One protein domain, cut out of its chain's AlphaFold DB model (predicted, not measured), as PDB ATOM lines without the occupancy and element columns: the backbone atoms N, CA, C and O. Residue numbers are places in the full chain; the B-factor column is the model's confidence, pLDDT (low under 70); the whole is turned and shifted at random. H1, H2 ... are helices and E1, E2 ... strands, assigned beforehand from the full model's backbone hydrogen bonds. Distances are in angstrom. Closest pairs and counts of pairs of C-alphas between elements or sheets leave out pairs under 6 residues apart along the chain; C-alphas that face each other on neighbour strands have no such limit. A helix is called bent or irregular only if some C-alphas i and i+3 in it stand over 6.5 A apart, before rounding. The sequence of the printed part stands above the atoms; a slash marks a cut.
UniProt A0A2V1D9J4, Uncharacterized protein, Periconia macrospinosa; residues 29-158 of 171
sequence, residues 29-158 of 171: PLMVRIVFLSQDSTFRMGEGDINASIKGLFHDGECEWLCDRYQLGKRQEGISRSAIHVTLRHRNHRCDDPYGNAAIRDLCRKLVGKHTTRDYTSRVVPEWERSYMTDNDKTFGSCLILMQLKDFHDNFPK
ATOM      1  N   PRO A  29      59.899  30.480   1.945       85.12
ATOM      2  CA  PRO A  29      58.802  29.552   2.182       85.12
ATOM      3  C   PRO A  29      57.529  30.056   1.496       85.12
ATOM      4  O   PRO A  29      57.311  31.262   1.386       85.12
ATOM      5  N   LEU A  30      56.675  29.131   1.063       88.69
ATOM      6  CA  LEU A  30      55.382  29.481   0.492       88.69
ATOM      7  C   LEU A  30      54.524  30.140   1.575       88.69
ATOM      8  O   LEU A  30      54.194  29.513   2.585       88.69
ATOM      9  N   MET A  31      54.181  31.406   1.362       90.88
ATOM     10  CA  MET A  31      53.358  32.197   2.268       90.88
ATOM     11  C   MET A  31      52.149  32.765   1.535       90.88
ATOM     12  O   MET A  31      52.243  33.116   0.359       90.88
ATOM     13  N   VAL A  32      51.031  32.865   2.250       91.50
ATOM     14  CA  VAL A  32      49.814  33.539   1.786       91.50
ATOM     15  C   VAL A  32      49.226  34.378   2.908       91.50
ATOM     16  O   VAL A  32      49.247  33.977   4.077       91.50
ATOM     17  N   ARG A  33      48.682  35.543   2.559       91.31
ATOM     18  CA  ARG A  33      48.038  36.436   3.524       91.31
ATOM     19  C   ARG A  33      46.522  36.377   3.428       91.31
ATOM     20  O   ARG A  33      45.926  36.521   2.358       91.31
ATOM     21  N   ILE A  34      45.902  36.158   4.581       91.75
ATOM     22  CA  ILE A  34      44.462  35.999   4.736       91.75
ATOM     23  C   ILE A  34      43.949  36.951   5.811       91.75
ATOM     24  O   ILE A  34      44.684  37.355   6.710       91.75
ATOM     25  N   VAL A  35      42.664  37.269   5.747       90.38
ATOM     26  CA  VAL A  35      41.988  38.074   6.760       90.38
ATOM     27  C   VAL A  35      40.750  37.331   7.236       90.38
ATOM     28  O   VAL A  35      39.879  36.985   6.438       90.38
ATOM     29  N   PHE A  36      40.658  37.106   8.544       89.81
ATOM     30  CA  PHE A  36      39.423  36.664   9.183       89.81
ATOM     31  C   PHE A  36      38.549  37.878   9.470       89.81
ATOM     32  O   PHE A  36      38.956  38.784  10.198       89.81
ATOM     33  N   LEU A  37      37.342  37.876   8.917       89.00
ATOM     34  CA  LEU A  37      36.332  38.906   9.120       89.00
ATOM     35  C   LEU A  37      35.212  38.379  10.006       89.00
ATOM     36  O   LEU A  37      34.677  37.298   9.753       89.00
ATOM     37  N   SER A  38      34.831  39.167  11.008       86.50
ATOM     38  CA  SER A  38      33.694  38.879  11.880       86.50
ATOM     39  C   SER A  38      32.842  40.126  12.107       86.50
ATOM     40  O   SER A  38      33.336  41.257  12.187       86.50
ATOM     41  N   GLN A  39      31.533  39.909  12.231       83.06
ATOM     42  CA  GLN A  39      30.576  40.944  12.621       83.06
ATOM     43  C   GLN A  39      30.590  41.203  14.132       83.06
ATOM     44  O   GLN A  39      30.088  42.235  14.577       83.06
ATOM     45  N   ASP A  40      31.186  40.312  14.927       82.00
ATOM     46  CA  ASP A  40      31.310  40.512  16.364       82.00
ATOM     47  C   ASP A  40      32.426  41.525  16.671       82.00
ATOM     48  O   ASP A  40      33.595  41.351  16.314       82.00
ATOM     49  N   SER A  41      32.074  42.612  17.357       75.69
ATOM     50  CA  SER A  41      33.024  43.647  17.790       75.69
ATOM     51  C   SER A  41      33.998  43.179  18.874       75.69
ATOM     52  O   SER A  41      35.007  43.835  19.115       75.69
ATOM     53  N   THR A  42      33.689  42.074  19.548       80.94
ATOM     54  CA  THR A  42      34.543  41.432  20.551       80.94
ATOM     55  C   THR A  42      35.384  40.301  19.968       80.94
ATOM     56  O   THR A  42      36.162  39.696  20.704       80.94
ATOM     57  N   PHE A  43      35.272  40.045  18.658       80.12
ATOM     58  CA  PHE A  43      36.012  38.994  17.973       80.12
ATOM     59  C   PHE A  43      37.514  39.117  18.217       80.12
ATOM     60  O   PHE A  43      38.160  40.098  17.835       80.12
ATOM     61  N   ARG A  44      38.065  38.088  18.855       80.94
ATOM     62  CA  ARG A  44      39.489  37.960  19.136       80.94
ATOM     63  C   ARG A  44      39.908  36.522  18.909       80.94
ATOM     64  O   ARG A  44      39.278  35.595  19.411       80.94
ATOM     65  N   MET A  45      41.011  36.361  18.197       81.06
ATOM     66  CA  MET A  45      41.710  35.092  18.069       81.06
ATOM     67  C   MET A  45      43.181  35.327  18.367       81.06
ATOM     68  O   MET A  45      43.782  36.263  17.837       81.06
ATOM     69  N   GLY A  46      43.747  34.486  19.227       84.31
ATOM     70  CA  GLY A  46      45.195  34.376  19.354       84.31
ATOM     71  C   GLY A  46      45.771  33.430  18.301       84.31
ATOM     72  O   GLY A  46      45.040  32.727  17.606       84.31
ATOM     73  N   GLU A  47      47.097  33.343  18.242       86.88
ATOM     74  CA  GLU A  47      47.803  32.404  17.358       86.88
ATOM     75  C   GLU A  47      47.338  30.950  17.536       86.88
ATOM     76  O   GLU A  47      47.129  30.236  16.558       86.88
ATOM     77  N   GLY A  48      47.131  30.512  18.784       85.88
ATOM     78  CA  GLY A  48      46.644  29.163  19.086       85.88
ATOM     79  C   GLY A  48      45.247  28.897  18.523       85.88
ATOM     80  O   GLY A  48      45.000  27.815  17.999       85.88
ATOM     81  N   ASP A  49      44.369  29.901  18.559       87.75
ATOM     82  CA  ASP A  49      43.009  29.808  18.019       87.75
ATOM     83  C   ASP A  49      43.020  29.771  16.495       87.75
ATOM     84  O   ASP A  49      42.305  28.976  15.896       87.75
ATOM     85  N   ILE A  50      43.874  30.586  15.872       89.19
ATOM     86  CA  ILE A  50      44.072  30.599  14.420       89.19
ATOM     87  C   ILE A  50      44.615  29.243  13.965       89.19
ATOM     88  O   ILE A  50      44.052  28.624  13.068       89.19
ATOM     89  N   ASN A  51      45.670  28.742  14.608       89.75
ATOM     90  CA  ASN A  51      46.250  27.444  14.278       89.75
ATOM     91  C   ASN A  51      45.254  26.299  14.497       89.75
ATOM     92  O   ASN A  51      45.208  25.384  13.681       89.75
ATOM     93  N   ALA A  52      44.453  26.336  15.565       88.06
ATOM     94  CA  ALA A  52      43.406  25.346  15.802       88.06
ATOM     95  C   ALA A  52      42.291  25.428  14.748       88.06
ATOM     96  O   ALA A  52      41.875  24.396  14.231       88.06
ATOM     97  N   SER A  53      41.863  26.645  14.393       87.94
ATOM     98  CA  SER A  53      40.856  26.896  13.358       87.94
ATOM     99  C   SER A  53      41.319  26.345  12.013       87.94
ATOM    100  O   SER A  53      40.627  25.519  11.429       87.94
ATOM    101  N   ILE A  54      42.533  26.700  11.575       88.75
ATOM    102  CA  ILE A  54      43.112  26.209  10.321       88.75
ATOM    103  C   ILE A  54      43.276  24.691  10.355       88.75
ATOM    104  O   ILE A  54      42.839  24.031   9.419       88.75
ATOM    105  N   LYS A  55      43.834  24.119  11.431       88.94
ATOM    106  CA  LYS A  55      43.975  22.660  11.567       88.94
ATOM    107  C   LYS A  55      42.636  21.938  11.477       88.94
ATOM    108  O   LYS A  55      42.578  20.910  10.818       88.94
ATOM    109  N   GLY A  56      41.580  22.491  12.074       86.25
ATOM    110  CA  GLY A  56      40.232  21.925  12.027       86.25
ATOM    111  C   GLY A  56      39.613  21.867  10.625       86.25
ATOM    112  O   GLY A  56      38.642  21.145  10.426       86.25
ATOM    113  N   LEU A  57      40.165  22.588   9.641       85.81
ATOM    114  CA  LEU A  57      39.716  22.519   8.244       85.81
ATOM    115  C   LEU A  57      40.289  21.309   7.483       85.81
ATOM    116  O   LEU A  57      39.781  20.928   6.419       85.81
ATOM    117  N   PHE A  58      41.355  20.710   8.010       85.25
ATOM    118  CA  PHE A  58      42.035  19.550   7.440       85.25
ATOM    119  C   PHE A  58      41.749  18.308   8.292       85.25
ATOM    120  O   PHE A  58      41.402  18.423   9.466       85.25
ATOM    121  N   HIS A  59      41.869  17.111   7.711       78.94
ATOM    122  CA  HIS A  59      41.772  15.888   8.509       78.94
ATOM    123  C   HIS A  59      43.016  15.735   9.392       78.94
ATOM    124  O   HIS A  59      44.061  16.345   9.133       78.94
ATOM    125  N   ASP A  60      42.896  14.928  10.448       71.56
ATOM    126  CA  ASP A  60      43.941  14.744  11.454       71.56
ATOM    127  C   ASP A  60      45.311  14.454  10.823       71.56
ATOM    128  O   ASP A  60      45.525  13.443  10.158       71.56
ATOM    129  N   GLY A  61      46.259  15.367  11.058       67.88
ATOM    130  CA  GLY A  61      47.647  15.249  10.604       67.88
ATOM    131  C   GLY A  61      47.944  15.778   9.195       67.88
ATOM    132  O   GLY A  61      49.120  15.882   8.853       67.88
ATOM    133  N   GLU A  62      46.940  16.179   8.411       81.25
ATOM    134  CA  GLU A  62      47.129  16.658   7.027       81.25
ATOM    135  C   GLU A  62      47.418  18.165   6.927       81.25
ATOM    136  O   GLU A  62      47.794  18.664   5.868       81.25
ATOM    137  N   CYS A  63      47.241  18.925   8.013       83.69
ATOM    138  CA  CYS A  63      47.426  20.375   7.980       83.69
ATOM    139  C   CYS A  63      48.909  20.758   7.853       83.69
ATOM    140  O   CYS A  63      49.652  20.800   8.839       83.69
ATOM    141  N   GLU A  64      49.321  21.115   6.640       90.12
ATOM    142  CA  GLU A  64      50.671  21.613   6.345       90.12
ATOM    143  C   GLU A  64      50.796  23.143   6.452       90.12
ATOM    144  O   GLU A  64      51.897  23.686   6.338       90.12
ATOM    145  N   TRP A  65      49.691  23.845   6.708       91.38
ATOM    146  CA  TRP A  65      49.660  25.295   6.897       91.38
ATOM    147  C   TRP A  65      49.769  25.669   8.373       91.38
ATOM    148  O   TRP A  65      49.119  25.076   9.234       91.38
ATOM    149  N   LEU A  66      50.589  26.676   8.665       90.12
ATOM    150  CA  LEU A  66      50.812  27.193  10.012       90.12
ATOM    151  C   LEU A  66      50.688  28.714  10.013       90.12
ATOM    152  O   LEU A  66      51.111  29.375   9.064       90.12
ATOM    153  N   CYS A  67      50.148  29.274  11.089       90.06
ATOM    154  CA  CYS A  67      50.216  30.706  11.345       90.06
ATOM    155  C   CYS A  67      51.673  31.103  11.609       90.06
ATOM    156  O   CYS A  67      52.300  30.575  12.522       90.06
ATOM    157  N   ASP A  68      52.201  32.023  10.802       89.06
ATOM    158  CA  ASP A  68      53.543  32.596  10.975       89.06
ATOM    159  C   ASP A  68      53.471  33.957  11.673       89.06
ATOM    160  O   ASP A  68      54.252  34.261  12.571       89.06
ATOM    161  N   ARG A  69      52.494  34.779  11.278       86.75
ATOM    162  CA  ARG A  69      52.239  36.101  11.858       86.75
ATOM    163  C   ARG A  69      50.748  36.354  11.925       86.75
ATOM    164  O   ARG A  69      50.014  35.957  11.023       86.75
ATOM    165  N   TYR A  70      50.321  37.083  12.945       88.50
ATOM    166  CA  TYR A  70      48.969  37.611  13.015       88.50
ATOM    167  C   TYR A  70      48.979  39.030  13.576       88.50
ATOM    168  O   TYR A  70      49.814  39.386  14.409       88.50
ATOM    169  N   GLN A  71      48.045  39.844  13.105       85.12
ATOM    170  CA  GLN A  71      47.846  41.206  13.561       85.12
ATOM    171  C   GLN A  71      46.352  41.476  13.667       85.12
ATOM    172  O   GLN A  71      45.585  41.251  12.730       85.12
ATOM    173  N   LEU A  72      45.934  41.990  14.821       81.50
ATOM    174  CA  LEU A  72      44.577  42.483  14.980       81.50
ATOM    175  C   LEU A  72      44.440  43.769  14.157       81.50
ATOM    176  O   LEU A  72      45.123  44.762  14.420       81.50
ATOM    177  N   GLY A  73      43.579  43.734  13.147       70.31
ATOM    178  CA  GLY A  73      43.234  44.911  12.368       70.31
ATOM    179  C   GLY A  73      42.510  45.922  13.250       70.31
ATOM    180  O   GLY A  73      41.708  45.562  14.116       70.31
ATOM    181  N   LYS A  74      42.778  47.213  13.034       60.75
ATOM    182  CA  LYS A  74      41.909  48.259  13.584       60.75
ATOM    183  C   LYS A  74      40.514  48.101  12.972       60.75
ATOM    184  O   LYS A  74      40.384  47.594  11.860       60.75
ATOM    185  N   ARG A  75      39.489  48.528  13.714       60.28
ATOM    186  CA  ARG A  75      38.080  48.511  13.292       60.28
ATOM    187  C   ARG A  75      37.978  49.038  11.853       60.28
ATOM    188  O   ARG A  75      38.272  50.209  11.628       60.28
ATOM    189  N   GLN A  76      37.660  48.165  10.899       59.69
ATOM    190  CA  GLN A  76      37.534  48.563   9.499       59.69
ATOM    191  C   GLN A  76      36.185  49.255   9.280       59.69
ATOM    192  O   GLN A  76      35.203  48.944   9.957       59.69
ATOM    193  N   GLU A  77      36.139  50.208   8.351       53.09
ATOM    194  CA  GLU A  77      34.879  50.785   7.883       53.09
ATOM    195  C   GLU A  77      34.154  49.754   7.005       53.09
ATOM    196  O   GLU A  77      34.702  49.272   6.016       53.09
ATOM    197  N   GLY A  78      32.934  49.374   7.392       61.22
ATOM    198  CA  GLY A  78      32.128  48.381   6.680       61.22
ATOM    199  C   GLY A  78      31.274  47.517   7.612       61.22
ATOM    200  O   GLY A  78      31.182  47.763   8.814       61.22
ATOM    201  N   ILE A  79      30.634  46.486   7.049       60.03
ATOM    202  CA  ILE A  79      29.766  45.549   7.792       60.03
ATOM    203  C   ILE A  79      30.590  44.676   8.757       60.03
ATOM    204  O   ILE A  79      30.105  44.271   9.816       60.03
ATOM    205  N   SER A  80      31.854  44.406   8.420       61.81
ATOM    206  CA  SER A  80      32.766  43.677   9.300       61.81
ATOM    207  C   SER A  80      33.275  44.590  10.409       61.81
ATOM    208  O   SER A  80      33.954  45.579  10.144       61.81
ATOM    209  N   ARG A  81      32.975  44.250  11.665       70.19
ATOM    210  CA  ARG A  81      33.351  45.070  12.829       70.19
ATOM    211  C   ARG A  81      34.770  44.795  13.312       70.19
ATOM    212  O   ARG A  81      35.374  45.679  13.914       70.19
ATOM    213  N   SER A  82      35.289  43.604  13.030       80.31
ATOM    214  CA  SER A  82      36.612  43.157  13.459       80.31
ATOM    215  C   SER A  82      37.300  42.397  12.330       80.31
ATOM    216  O   SER A  82      36.656  41.633  11.606       80.31
ATOM    217  N   ALA A  83      38.609  42.601  12.188       85.81
ATOM    218  CA  ALA A  83      39.441  41.928  11.200       85.81
ATOM    219  C   ALA A  83      40.723  41.418  11.862       85.81
ATOM    220  O   ALA A  83      41.334  42.125  12.663       85.81
ATOM    221  N   ILE A  84      41.141  40.201  11.528       88.69
ATOM    222  CA  ILE A  84      42.419  39.635  11.969       88.69
ATOM    223  C   ILE A  84      43.207  39.272  10.724       88.69
ATOM    224  O   ILE A  84      42.807  38.389   9.968       88.69
ATOM    225  N   HIS A  85      44.312  39.974  10.516       89.81
ATOM    226  CA  HIS A  85      45.235  39.740   9.418       89.81
ATOM    227  C   HIS A  85      46.181  38.620   9.825       89.81
ATOM    228  O   HIS A  85      46.741  38.647  10.920       89.81
ATOM    229  N   VAL A  86      46.344  37.621   8.967       91.19
ATOM    230  CA  VAL A  86      47.122  36.419   9.253       91.19
ATOM    231  C   VAL A  86      47.992  36.093   8.052       91.19
ATOM    232  O   VAL A  86      47.520  36.029   6.920       91.19
ATOM    233  N   THR A  87      49.271  35.843   8.303       91.81
ATOM    234  CA  THR A  87      50.175  35.238   7.324       91.81
ATOM    235  C   THR A  87      50.272  33.752   7.618       91.81
ATOM    236  O   THR A  87      50.735  33.353   8.689       91.81
ATOM    237  N   LEU A  88      49.831  32.936   6.665       92.31
ATOM    238  CA  LEU A  88      49.988  31.493   6.709       92.31
ATOM    239  C   LEU A  88      51.240  31.089   5.940       92.31
ATOM    240  O   LEU A  88      51.480  31.560   4.830       92.31
ATOM    241  N   ARG A  89      52.009  30.175   6.521       92.62
ATOM    242  CA  ARG A  89      53.200  29.583   5.924       92.62
ATOM    243  C   ARG A  89      52.971  28.096   5.696       92.62
ATOM    244  O   ARG A  89      52.553  27.384   6.609       92.62
ATOM    245  N   HIS A  90      53.296  27.624   4.501       91.56
ATOM    246  CA  HIS A  90      53.331  26.198   4.215       91.56
ATOM    247  C   HIS A  90      54.581  25.559   4.823       91.56
ATOM    248  O   HIS A  90      55.680  26.122   4.772       91.56
ATOM    249  N   ARG A  91      54.441  24.359   5.385       87.31
ATOM    250  CA  ARG A  91      55.549  23.652   6.034       87.31
ATOM    251  C   ARG A  91      56.609  23.195   5.036       87.31
ATOM    252  O   ARG A  91      57.795  23.350   5.317       87.31
ATOM    253  N   ASN A  92      56.168  22.654   3.900       84.19
ATOM    254  CA  ASN A  92      57.018  21.885   2.988       84.19
ATOM    255  C   ASN A  92      57.246  22.553   1.623       84.19
ATOM    256  O   ASN A  92      58.178  22.179   0.918       84.19
ATOM    257  N   HIS A  93      56.435  23.552   1.261       84.56
ATOM    258  CA  HIS A  93      56.513  24.196  -0.052       84.56
ATOM    259  C   HIS A  93      57.221  25.539   0.045       84.56
ATOM    260  O   HIS A  93      57.158  26.239   1.060       84.56
ATOM    261  N   ARG A  94      57.884  25.897  -1.050       83.31
ATOM    262  CA  ARG A  94      58.598  27.162  -1.226       83.31
ATOM    263  C   ARG A  94      57.983  27.951  -2.378       83.31
ATOM    264  O   ARG A  94      57.211  27.388  -3.149       83.31
ATOM    265  N   CYS A  95      58.294  29.241  -2.480       75.25
ATOM    266  CA  CYS A  95      57.701  30.121  -3.494       75.25
ATOM    267  C   CYS A  95      57.895  29.616  -4.933       75.25
ATOM    268  O   CYS A  95      56.989  29.769  -5.741       75.25
ATOM    269  N   ASP A  96      59.025  28.972  -5.226       76.06
ATOM    270  CA  ASP A  96      59.356  28.492  -6.576       76.06
ATOM    271  C   ASP A  96      58.930  27.031  -6.822       76.06
ATOM    272  O   ASP A  96      59.325  26.414  -7.813       76.06
ATOM    273  N   ASP A  97      58.163  26.438  -5.902       78.31
ATOM    274  CA  ASP A  97      57.725  25.053  -6.024       78.31
ATOM    275  C   ASP A  97      56.635  24.925  -7.107       78.31
ATOM    276  O   ASP A  97      55.586  25.572  -6.995       78.31
ATOM    277  N   PRO A  98      56.809  24.065  -8.132       73.62
ATOM    278  CA  PRO A  98      55.797  23.861  -9.170       73.62
ATOM    279  C   PRO A  98      54.447  23.372  -8.616       73.62
ATOM    280  O   PRO A  98      53.412  23.565  -9.257       73.62
ATOM    281  N   TYR A  99      54.434  22.771  -7.424       81.81
ATOM    282  CA  TYR A  99      53.230  22.300  -6.742       81.81
ATOM    283  C   TYR A  99      52.633  23.326  -5.767       81.81
ATOM    284  O   TYR A  99      51.539  23.098  -5.247       81.81
ATOM    285  N   GLY A 100      53.270  24.487  -5.570       83.94
ATOM    286  CA  GLY A 100      52.787  25.530  -4.656       83.94
ATOM    287  C   GLY A 100      51.359  25.989  -4.976       83.94
ATOM    288  O   GLY A 100      50.526  26.131  -4.081       83.94
ATOM    289  N   ASN A 101      51.017  26.091  -6.263       87.62
ATOM    290  CA  ASN A 101      49.665  26.443  -6.708       87.62
ATOM    291  C   ASN A 101      48.607  25.396  -6.323       87.62
ATOM    292  O   ASN A 101      47.455  25.750  -6.062       87.62
ATOM    293  N   ALA A 102      48.974  24.112  -6.282       89.94
ATOM    294  CA  ALA A 102      48.063  23.052  -5.861       89.94
ATOM    295  C   ALA A 102      47.763  23.155  -4.360       89.94
ATOM    296  O   ALA A 102      46.594  23.086  -3.977       89.94
ATOM    297  N   ALA A 103      48.788  23.414  -3.541       89.94
ATOM    298  CA  ALA A 103      48.637  23.644  -2.105       89.94
ATOM    299  C   ALA A 103      47.788  24.891  -1.807       89.94
ATOM    300  O   ALA A 103      46.879  24.834  -0.981       89.94
ATOM    301  N   ILE A 104      48.015  25.998  -2.531       92.06
ATOM    302  CA  ILE A 104      47.176  27.207  -2.448       92.06
ATOM    303  C   ILE A 104      45.718  26.869  -2.775       92.06
ATOM    304  O   ILE A 104      44.809  27.235  -2.032       92.06
ATOM    305  N   ARG A 105      45.471  26.154  -3.879       92.12
ATOM    306  CA  ARG A 105      44.114  25.794  -4.305       92.12
ATOM    307  C   ARG A 105      43.416  24.882  -3.296       92.12
ATOM    308  O   ARG A 105      42.197  24.970  -3.147       92.12
ATOM    309  N   ASP A 106      44.150  23.972  -2.665       92.31
ATOM    310  CA  ASP A 106      43.616  23.116  -1.606       92.31
ATOM    311  C   ASP A 106      43.216  23.928  -0.375       92.31
ATOM    312  O   ASP A 106      42.064  23.856   0.052       92.31
ATOM    313  N   LEU A 107      44.099  24.821   0.077       93.19
ATOM    314  CA  LEU A 107      43.793  25.773   1.138       93.19
ATOM    315  C   LEU A 107      42.544  26.609   0.812       93.19
ATOM    316  O   LEU A 107      41.641  26.707   1.638       93.19
ATOM    317  N   CYS A 108      42.438  27.171  -0.399       93.50
ATOM    318  CA  CYS A 108      41.262  27.946  -0.800       93.50
ATOM    319  C   CYS A 108      39.970  27.129  -0.688       93.50
ATOM    320  O   CYS A 108      38.994  27.631  -0.140       93.50
ATOM    321  N   ARG A 109      39.960  25.866  -1.145       91.94
ATOM    322  CA  ARG A 109      38.775  24.989  -1.046       91.94
ATOM    323  C   ARG A 109      38.312  24.805   0.396       91.94
ATOM    324  O   ARG A 109      37.113  24.726   0.634       91.94
ATOM    325  N   LYS A 110      39.253  24.747   1.336       91.75
ATOM    326  CA  LYS A 110      38.982  24.591   2.766       91.75
ATOM    327  C   LYS A 110      38.541  25.887   3.450       91.75
ATOM    328  O   LYS A 110      37.784  25.834   4.408       91.75
ATOM    329  N   LEU A 111      38.987  27.041   2.952       92.19
ATOM    330  CA  LEU A 111      38.665  28.359   3.512       92.19
ATOM    331  C   LEU A 111      37.362  28.969   2.972       92.19
ATOM    332  O   LEU A 111      36.907  29.991   3.493       92.19
ATOM    333  N   VAL A 112      36.752  28.393   1.937       92.06
ATOM    334  CA  VAL A 112      35.454  28.853   1.421       92.06
ATOM    335  C   VAL A 112      34.354  28.581   2.448       92.06
ATOM    336  O   VAL A 112      34.319  27.526   3.073       92.06
ATOM    337  N   GLY A 113      33.441  29.541   2.610       86.88
ATOM    338  CA  GLY A 113      32.295  29.427   3.511       86.88
ATOM    339  C   GLY A 113      32.456  30.188   4.829       86.88
ATOM    340  O   GLY A 113      33.232  31.142   4.936       86.88
ATOM    341  N   LYS A 114      31.636  29.805   5.814       88.50
ATOM    342  CA  LYS A 114      31.636  30.360   7.174       88.50
ATOM    343  C   LYS A 114      32.391  29.415   8.105       88.50
ATOM    344  O   LYS A 114      32.137  28.215   8.097       88.50
ATOM    345  N   HIS A 115      33.241  29.982   8.950       87.50
ATOM    346  CA  HIS A 115      34.059  29.258   9.917       87.50
ATOM    347  C   HIS A 115      33.635  29.636  11.323       87.50
ATOM    348  O   HIS A 115      33.643  30.817  11.678       87.50
ATOM    349  N   THR A 116      33.274  28.636  12.117       85.44
ATOM    350  CA  THR A 116      32.943  28.832  13.529       85.44
ATOM    351  C   THR A 116      34.143  28.424  14.360       85.44
ATOM    352  O   THR A 116      34.681  27.331  14.200       85.44
ATOM    353  N   THR A 117      34.607  29.309  15.228       82.00
ATOM    354  CA  THR A 117      35.681  28.997  16.169       82.00
ATOM    355  C   THR A 117      35.316  29.575  17.519       82.00
ATOM    356  O   THR A 117      35.129  30.787  17.647       82.00
ATOM    357  N   ARG A 118      35.216  28.695  18.522       81.25
ATOM    358  CA  ARG A 118      34.550  29.001  19.795       81.25
ATOM    359  C   ARG A 118      33.142  29.545  19.513       81.25
ATOM    360  O   ARG A 118      32.383  28.882  18.816       81.25
ATOM    361  N   ASP A 119      32.854  30.757  19.969       82.75
ATOM    362  CA  ASP A 119      31.549  31.413  19.838       82.75
ATOM    363  C   ASP A 119      31.480  32.378  18.645       82.75
ATOM    364  O   ASP A 119      30.456  33.013  18.400       82.75
ATOM    365  N   TYR A 120      32.568  32.505  17.883       83.62
ATOM    366  CA  TYR A 120      32.657  33.475  16.803       83.62
ATOM    367  C   TYR A 120      32.469  32.820  15.443       83.62
ATOM    368  O   TYR A 120      33.167  31.870  15.082       83.62
ATOM    369  N   THR A 121      31.573  33.401  14.647       87.31
ATOM    370  CA  THR A 121      31.469  33.101  13.218       87.31
ATOM    371  C   THR A 121      32.312  34.095  12.437       87.31
ATOM    372  O   THR A 121      32.181  35.308  12.605       87.31
ATOM    373  N   SER A 122      33.166  33.582  11.561       87.94
ATOM    374  CA  SER A 122      34.023  34.388  10.701       87.94
ATOM    375  C   SER A 122      33.984  33.902   9.256       87.94
ATOM    376  O   SER A 122      33.614  32.764   8.964       87.94
ATOM    377  N   ARG A 123      34.347  34.780   8.327       90.00
ATOM    378  CA  ARG A 123      34.647  34.420   6.938       90.00
ATOM    379  C   ARG A 123      36.082  34.800   6.633       90.00
ATOM    380  O   ARG A 123      36.586  35.789   7.161       90.00
ATOM    381  N   VAL A 124      36.715  34.031   5.761       90.94
ATOM    382  CA  VAL A 124      38.077  34.314   5.317       90.94
ATOM    383  C   VAL A 124      38.026  35.051   3.991       90.94
ATOM    384  O   VAL A 124      37.317  34.645   3.069       90.94
ATOM    385  N   VAL A 125      38.782  36.136   3.893       90.50
ATOM    386  CA  VAL A 125      38.983  36.884   2.652       90.50
ATOM    387  C   VAL A 125      40.477  37.028   2.382       90.50
ATOM    388  O   VAL A 125      41.281  36.979   3.316       90.50
ATOM    389  N   PRO A 126      40.884  37.188   1.117       90.12
ATOM    390  CA  PRO A 126      42.266  37.519   0.824       90.12
ATOM    391  C   PRO A 126      42.590  38.949   1.250       90.12
ATOM    392  O   PRO A 126      41.755  39.850   1.146       90.12
ATOM    393  N   GLU A 127      43.820  39.160   1.704       86.12
ATOM    394  CA  GLU A 127      44.313  40.504   1.976       86.12
ATOM    395  C   GLU A 127      44.600  41.239   0.658       86.12
ATOM    396  O   GLU A 127      45.413  40.789  -0.147       86.12
ATOM    397  N   TRP A 128      43.942  42.379   0.434       71.06
ATOM    398  CA  TRP A 128      44.068  43.177  -0.793       71.06
ATOM    399  C   TRP A 128      44.835  44.481  -0.561       71.06
ATOM    400  O   TRP A 128      44.317  45.572  -0.792       71.06
ATOM    401  N   GLU A 129      46.098  44.387  -0.147       73.31
ATOM    402  CA  GLU A 129      47.007  45.539  -0.151       73.31
ATOM    403  C   GLU A 129      48.026  45.408  -1.292       73.31
ATOM    404  O   GLU A 129      49.064  44.751  -1.180       73.31
ATOM    405  N   ARG A 130      47.693  46.009  -2.446       62.22
ATOM    406  CA  ARG A 130      48.392  45.796  -3.731       62.22
ATOM    407  C   ARG A 130      49.888  46.120  -3.702       62.22
ATOM    408  O   ARG A 130      50.628  45.531  -4.484       62.22
ATOM    409  N   SER A 131      50.329  47.032  -2.839       71.19
ATOM    410  CA  SER A 131      51.729  47.468  -2.724       71.19
ATOM    411  C   SER A 131      52.682  46.357  -2.278       71.19
ATOM    412  O   SER A 131      53.866  46.428  -2.600       71.19
ATOM    413  N   TYR A 132      52.185  45.321  -1.591       74.69
ATOM    414  CA  TYR A 132      53.021  44.260  -1.013       74.69
ATOM    415  C   TYR A 132      52.560  42.840  -1.380       74.69
ATOM    416  O   TYR A 132      53.019  41.863  -0.783       74.69
ATOM    417  N   MET A 133      51.613  42.677  -2.312       81.00
ATOM    418  CA  MET A 133      51.119  41.351  -2.721       81.00
ATOM    419  C   MET A 133      52.162  40.588  -3.534       81.00
ATOM    420  O   MET A 133      52.539  40.999  -4.635       81.00
ATOM    421  N   THR A 134      52.568  39.438  -3.001       86.44
ATOM    422  CA  THR A 134      53.362  38.451  -3.733       86.44
ATOM    423  C   THR A 134      52.505  37.787  -4.813       86.44
ATOM    424  O   THR A 134      51.274  37.871  -4.796       86.44
ATOM    425  N   ASP A 135      53.125  37.091  -5.764       87.06
ATOM    426  CA  ASP A 135      52.366  36.345  -6.776       87.06
ATOM    427  C   ASP A 135      51.556  35.189  -6.164       87.06
ATOM    428  O   ASP A 135      50.469  34.866  -6.653       87.06
ATOM    429  N   ASN A 136      52.011  34.651  -5.026       88.12
ATOM    430  CA  ASN A 136      51.250  33.691  -4.228       88.12
ATOM    431  C   ASN A 136      49.982  34.328  -3.653       88.12
ATOM    432  O   ASN A 136      48.911  33.737  -3.765       88.12
ATOM    433  N   ASP A 137      50.065  35.555  -3.123       88.38
ATOM    434  CA  ASP A 137      48.899  36.285  -2.603       88.38
ATOM    435  C   ASP A 137      47.883  36.588  -3.711       88.38
ATOM    436  O   ASP A 137      46.677  36.444  -3.512       88.38
ATOM    437  N   LYS A 138      48.354  36.963  -4.907       89.38
ATOM    438  CA  LYS A 138      47.481  37.201  -6.072       89.38
ATOM    439  C   LYS A 138      46.786  35.918  -6.520       89.38
ATOM    440  O   LYS A 138      45.582  35.936  -6.796       89.38
ATOM    441  N   THR A 139      47.531  34.814  -6.582       90.88
ATOM    442  CA  THR A 139      47.010  33.496  -6.967       90.88
ATOM    443  C   THR A 139      45.990  33.005  -5.949       90.88
ATOM    444  O   THR A 139      44.877  32.631  -6.321       90.88
ATOM    445  N   PHE A 140      46.334  33.082  -4.663       92.56
ATOM    446  CA  PHE A 140      45.447  32.767  -3.552       92.56
ATOM    447  C   PHE A 140      44.174  33.613  -3.593       92.56
ATOM    448  O   PHE A 140      43.075  33.061  -3.593       92.56
ATOM    449  N   GLY A 141      44.298  34.938  -3.692       91.00
ATOM    450  CA  GLY A 141      43.151  35.840  -3.662       91.00
ATOM    451  C   GLY A 141      42.210  35.650  -4.841       91.00
ATOM    452  O   GLY A 141      40.998  35.553  -4.648       91.00
ATOM    453  N   SER A 142      42.758  35.495  -6.046       91.50
ATOM    454  CA  SER A 142      41.963  35.194  -7.240       91.50
ATOM    455  C   SER A 142      41.248  33.846  -7.106       91.50
ATOM    456  O   SER A 142      40.055  33.743  -7.390       91.50
ATOM    457  N   CYS A 143      41.950  32.813  -6.628       93.25
ATOM    458  CA  CYS A 143      41.377  31.480  -6.452       93.25
ATOM    459  C   CYS A 143      40.268  31.466  -5.394       93.25
ATOM    460  O   CYS A 143      39.204  30.892  -5.633       93.25
ATOM    461  N   LEU A 144      40.495  32.103  -4.242       93.94
ATOM    462  CA  LEU A 144      39.539  32.134  -3.141       93.94
ATOM    463  C   LEU A 144      38.257  32.867  -3.545       93.94
ATOM    464  O   LEU A 144      37.169  32.337  -3.330       93.94
ATOM    465  N   ILE A 145      38.373  34.031  -4.193       92.81
ATOM    466  CA  ILE A 145      37.211  34.801  -4.662       92.81
ATOM    467  C   ILE A 145      36.388  33.989  -5.661       92.81
ATOM    468  O   ILE A 145      35.172  33.897  -5.519       92.81
ATOM    469  N   LEU A 146      37.031  33.361  -6.650       93.31
ATOM    470  CA  LEU A 146      36.319  32.556  -7.646       93.31
ATOM    471  C   LEU A 146      35.585  31.371  -7.011       93.31
ATOM    472  O   LEU A 146      34.459  31.068  -7.399       93.31
ATOM    473  N   MET A 147      36.192  30.715  -6.020       94.06
ATOM    474  CA  MET A 147      35.537  29.618  -5.308       94.06
ATOM    475  C   MET A 147      34.385  30.098  -4.426       94.06
ATOM    476  O   MET A 147      33.361  29.426  -4.376       94.06
ATOM    477  N   GLN A 148      34.513  31.257  -3.776       91.12
ATOM    478  CA  GLN A 148      33.417  31.859  -3.017       91.12
ATOM    479  C   GLN A 148      32.254  32.245  -3.931       91.12
ATOM    480  O   GLN A 148      31.114  31.921  -3.627       91.12
ATOM    481  N   LEU A 149      32.524  32.880  -5.075       90.44
ATOM    482  CA  LEU A 149      31.496  33.217  -6.064       90.44
ATOM    483  C   LEU A 149      30.791  31.971  -6.602       90.44
ATOM    484  O   LEU A 149      29.568  31.969  -6.728       90.44
ATOM    485  N   LYS A 150      31.551  30.906  -6.878       91.06
ATOM    486  CA  LYS A 150      30.982  29.614  -7.262       91.06
ATOM    487  C   LYS A 150      30.076  29.057  -6.160       91.06
ATOM    488  O   LYS A 150      28.954  28.667  -6.453       91.06
ATOM    489  N   ASP A 151      30.539  29.049  -4.913       88.06
ATOM    490  CA  ASP A 151      29.753  28.577  -3.768       88.06
ATOM    491  C   ASP A 151      28.451  29.377  -3.599       88.06
ATOM    492  O   ASP A 151      27.383  28.799  -3.405       88.06
ATOM    493  N   PHE A 152      28.503  30.702  -3.764       85.44
ATOM    494  CA  PHE A 152      27.306  31.539  -3.759       85.44
ATOM    495  C   PHE A 152      26.353  31.194  -4.900       85.44
ATOM    496  O   PHE A 152      25.157  31.064  -4.658       85.44
ATOM    497  N   HIS A 153      26.861  31.026  -6.122       87.06
ATOM    498  CA  HIS A 153      26.053  30.667  -7.286       87.06
ATOM    499  C   HIS A 153      25.371  29.300  -7.112       87.06
ATOM    500  O   HIS A 153      24.162  29.181  -7.307       87.06
ATOM    501  N   ASP A 154      26.124  28.283  -6.693       85.62
ATOM    502  CA  ASP A 154      25.633  26.907  -6.558       85.62
ATOM    503  C   ASP A 154      24.601  26.771  -5.421       85.62
ATOM    504  O   ASP A 154      23.702  25.926  -5.482       85.62
ATOM    505  N   ASN A 155      24.684  27.627  -4.397       78.50
ATOM    506  CA  ASN A 155      23.738  27.652  -3.278       78.50
ATOM    507  C   ASN A 155      22.605  28.687  -3.433       78.50
ATOM    508  O   ASN A 155      21.623  28.623  -2.690       78.50
ATOM    509  N   PHE A 156      22.672  29.585  -4.422       66.25
ATOM    510  CA  PHE A 156      21.640  30.589  -4.705       66.25
ATOM    511  C   PHE A 156      20.228  30.000  -4.918       66.25
ATOM    512  O   PHE A 156      19.285  30.497  -4.296       66.25
ATOM    513  N   PRO A 157      20.026  28.913  -5.698       57.56
ATOM    514  CA  PRO A 157      18.688  28.343  -5.888       57.56
ATOM    515  C   PRO A 157      18.120  27.636  -4.643       57.56
ATOM    516  O   PRO A 157      16.937  27.307  -4.626       57.56
ATOM    517  N   LYS A 158      18.915  27.412  -3.584       55.31
ATOM    518  CA  LYS A 158      18.428  26.856  -2.306       55.31
ATOM    519  C   LYS A 158      17.932  27.939  -1.339       55.31
ATOM    520  O   LYS A 158      17.064  27.657  -0.519       55.31
TER     521      LYS A 158
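AT A GLANCE: This is residues 29 to 158 of the 171 residues of an uncharacterized protein of Periconia macrospinosa (UniProt A0A2V1D9J4). A strongly twisted sheet of five strands, curled like part of a barrel, has H1 on one face, near the edge strands E2 and E4, and H2 and H3 on the other. H3 runs along E1 and E5, and its residues 153 to 158 stick out. The printed part has 130 residues, with three named helices and five named strands in the order E1, H1, E2, E3, H2, E4, E5, H3; the antiparallel sheet runs E2 E3 E1 E5 E4, and the class is mixed. The whole is compact, with a radius of gyration of the C-alphas of 14.3 A and spans of 39 by 37 by 36 A.

IN THESE COORDINATES: E1, residues 29 to 38, starts at C-alpha 29 (58.802, 29.552, 2.182) and measures 28.5 A. H1 is residues 47 to 56, E2 65 to 72. E3, residues 82 to 94, measures 30.9 A and bends by 83 degrees at residue 91. H2 is residues 100 to 111, E4 114 to 117, E5 120 to 126. H3, residues 135 to 158, measures 35.5 A, ends at C-alpha 158 (18.428, 26.856, -2.306) and is irregular: C-alphas 154 and 157 are 7.1 A apart.

HOW THE PARTS SIT: Within hydrogen-bond range are N 34 and O 86 of E1 and E3, 2.8 A, N 71 and O 85 of hairpin E2 and E3, 2.8 A, N 35 and O 125 of E1 and E5, 2.8 A, and N 115 and O 122 of hairpin E4 and E5, 2.8 A. E1, H1, E2 form a split strand-helix-strand unit, E3 lying between its strands, with a right-handed crossover. H1 is on the sheet; its closest C-alphas to E2 are Asn 51 and Cys 67, 5.9 A. On the opposite face, H3 is over E1 and E5 at a height of 10.7 A. H3 touches H2 with residues 136 to 147 alone, closest C-alphas Cys 108 and Leu 144, 5.1 A, the same way at a steep tilt of 37 degrees, only just beyond shallow. Every O i to N i+4 pair is within range in H1 and H2, and 18 of 20 in H3.

THE WHOLE: The C-alphas farthest apart, Asp 96 and Lys 158, are 41.2 A apart. The printed part has no cut and no long link. Confidence is under 70 at residues 61, 74 to 80, 130 and 156 to 158.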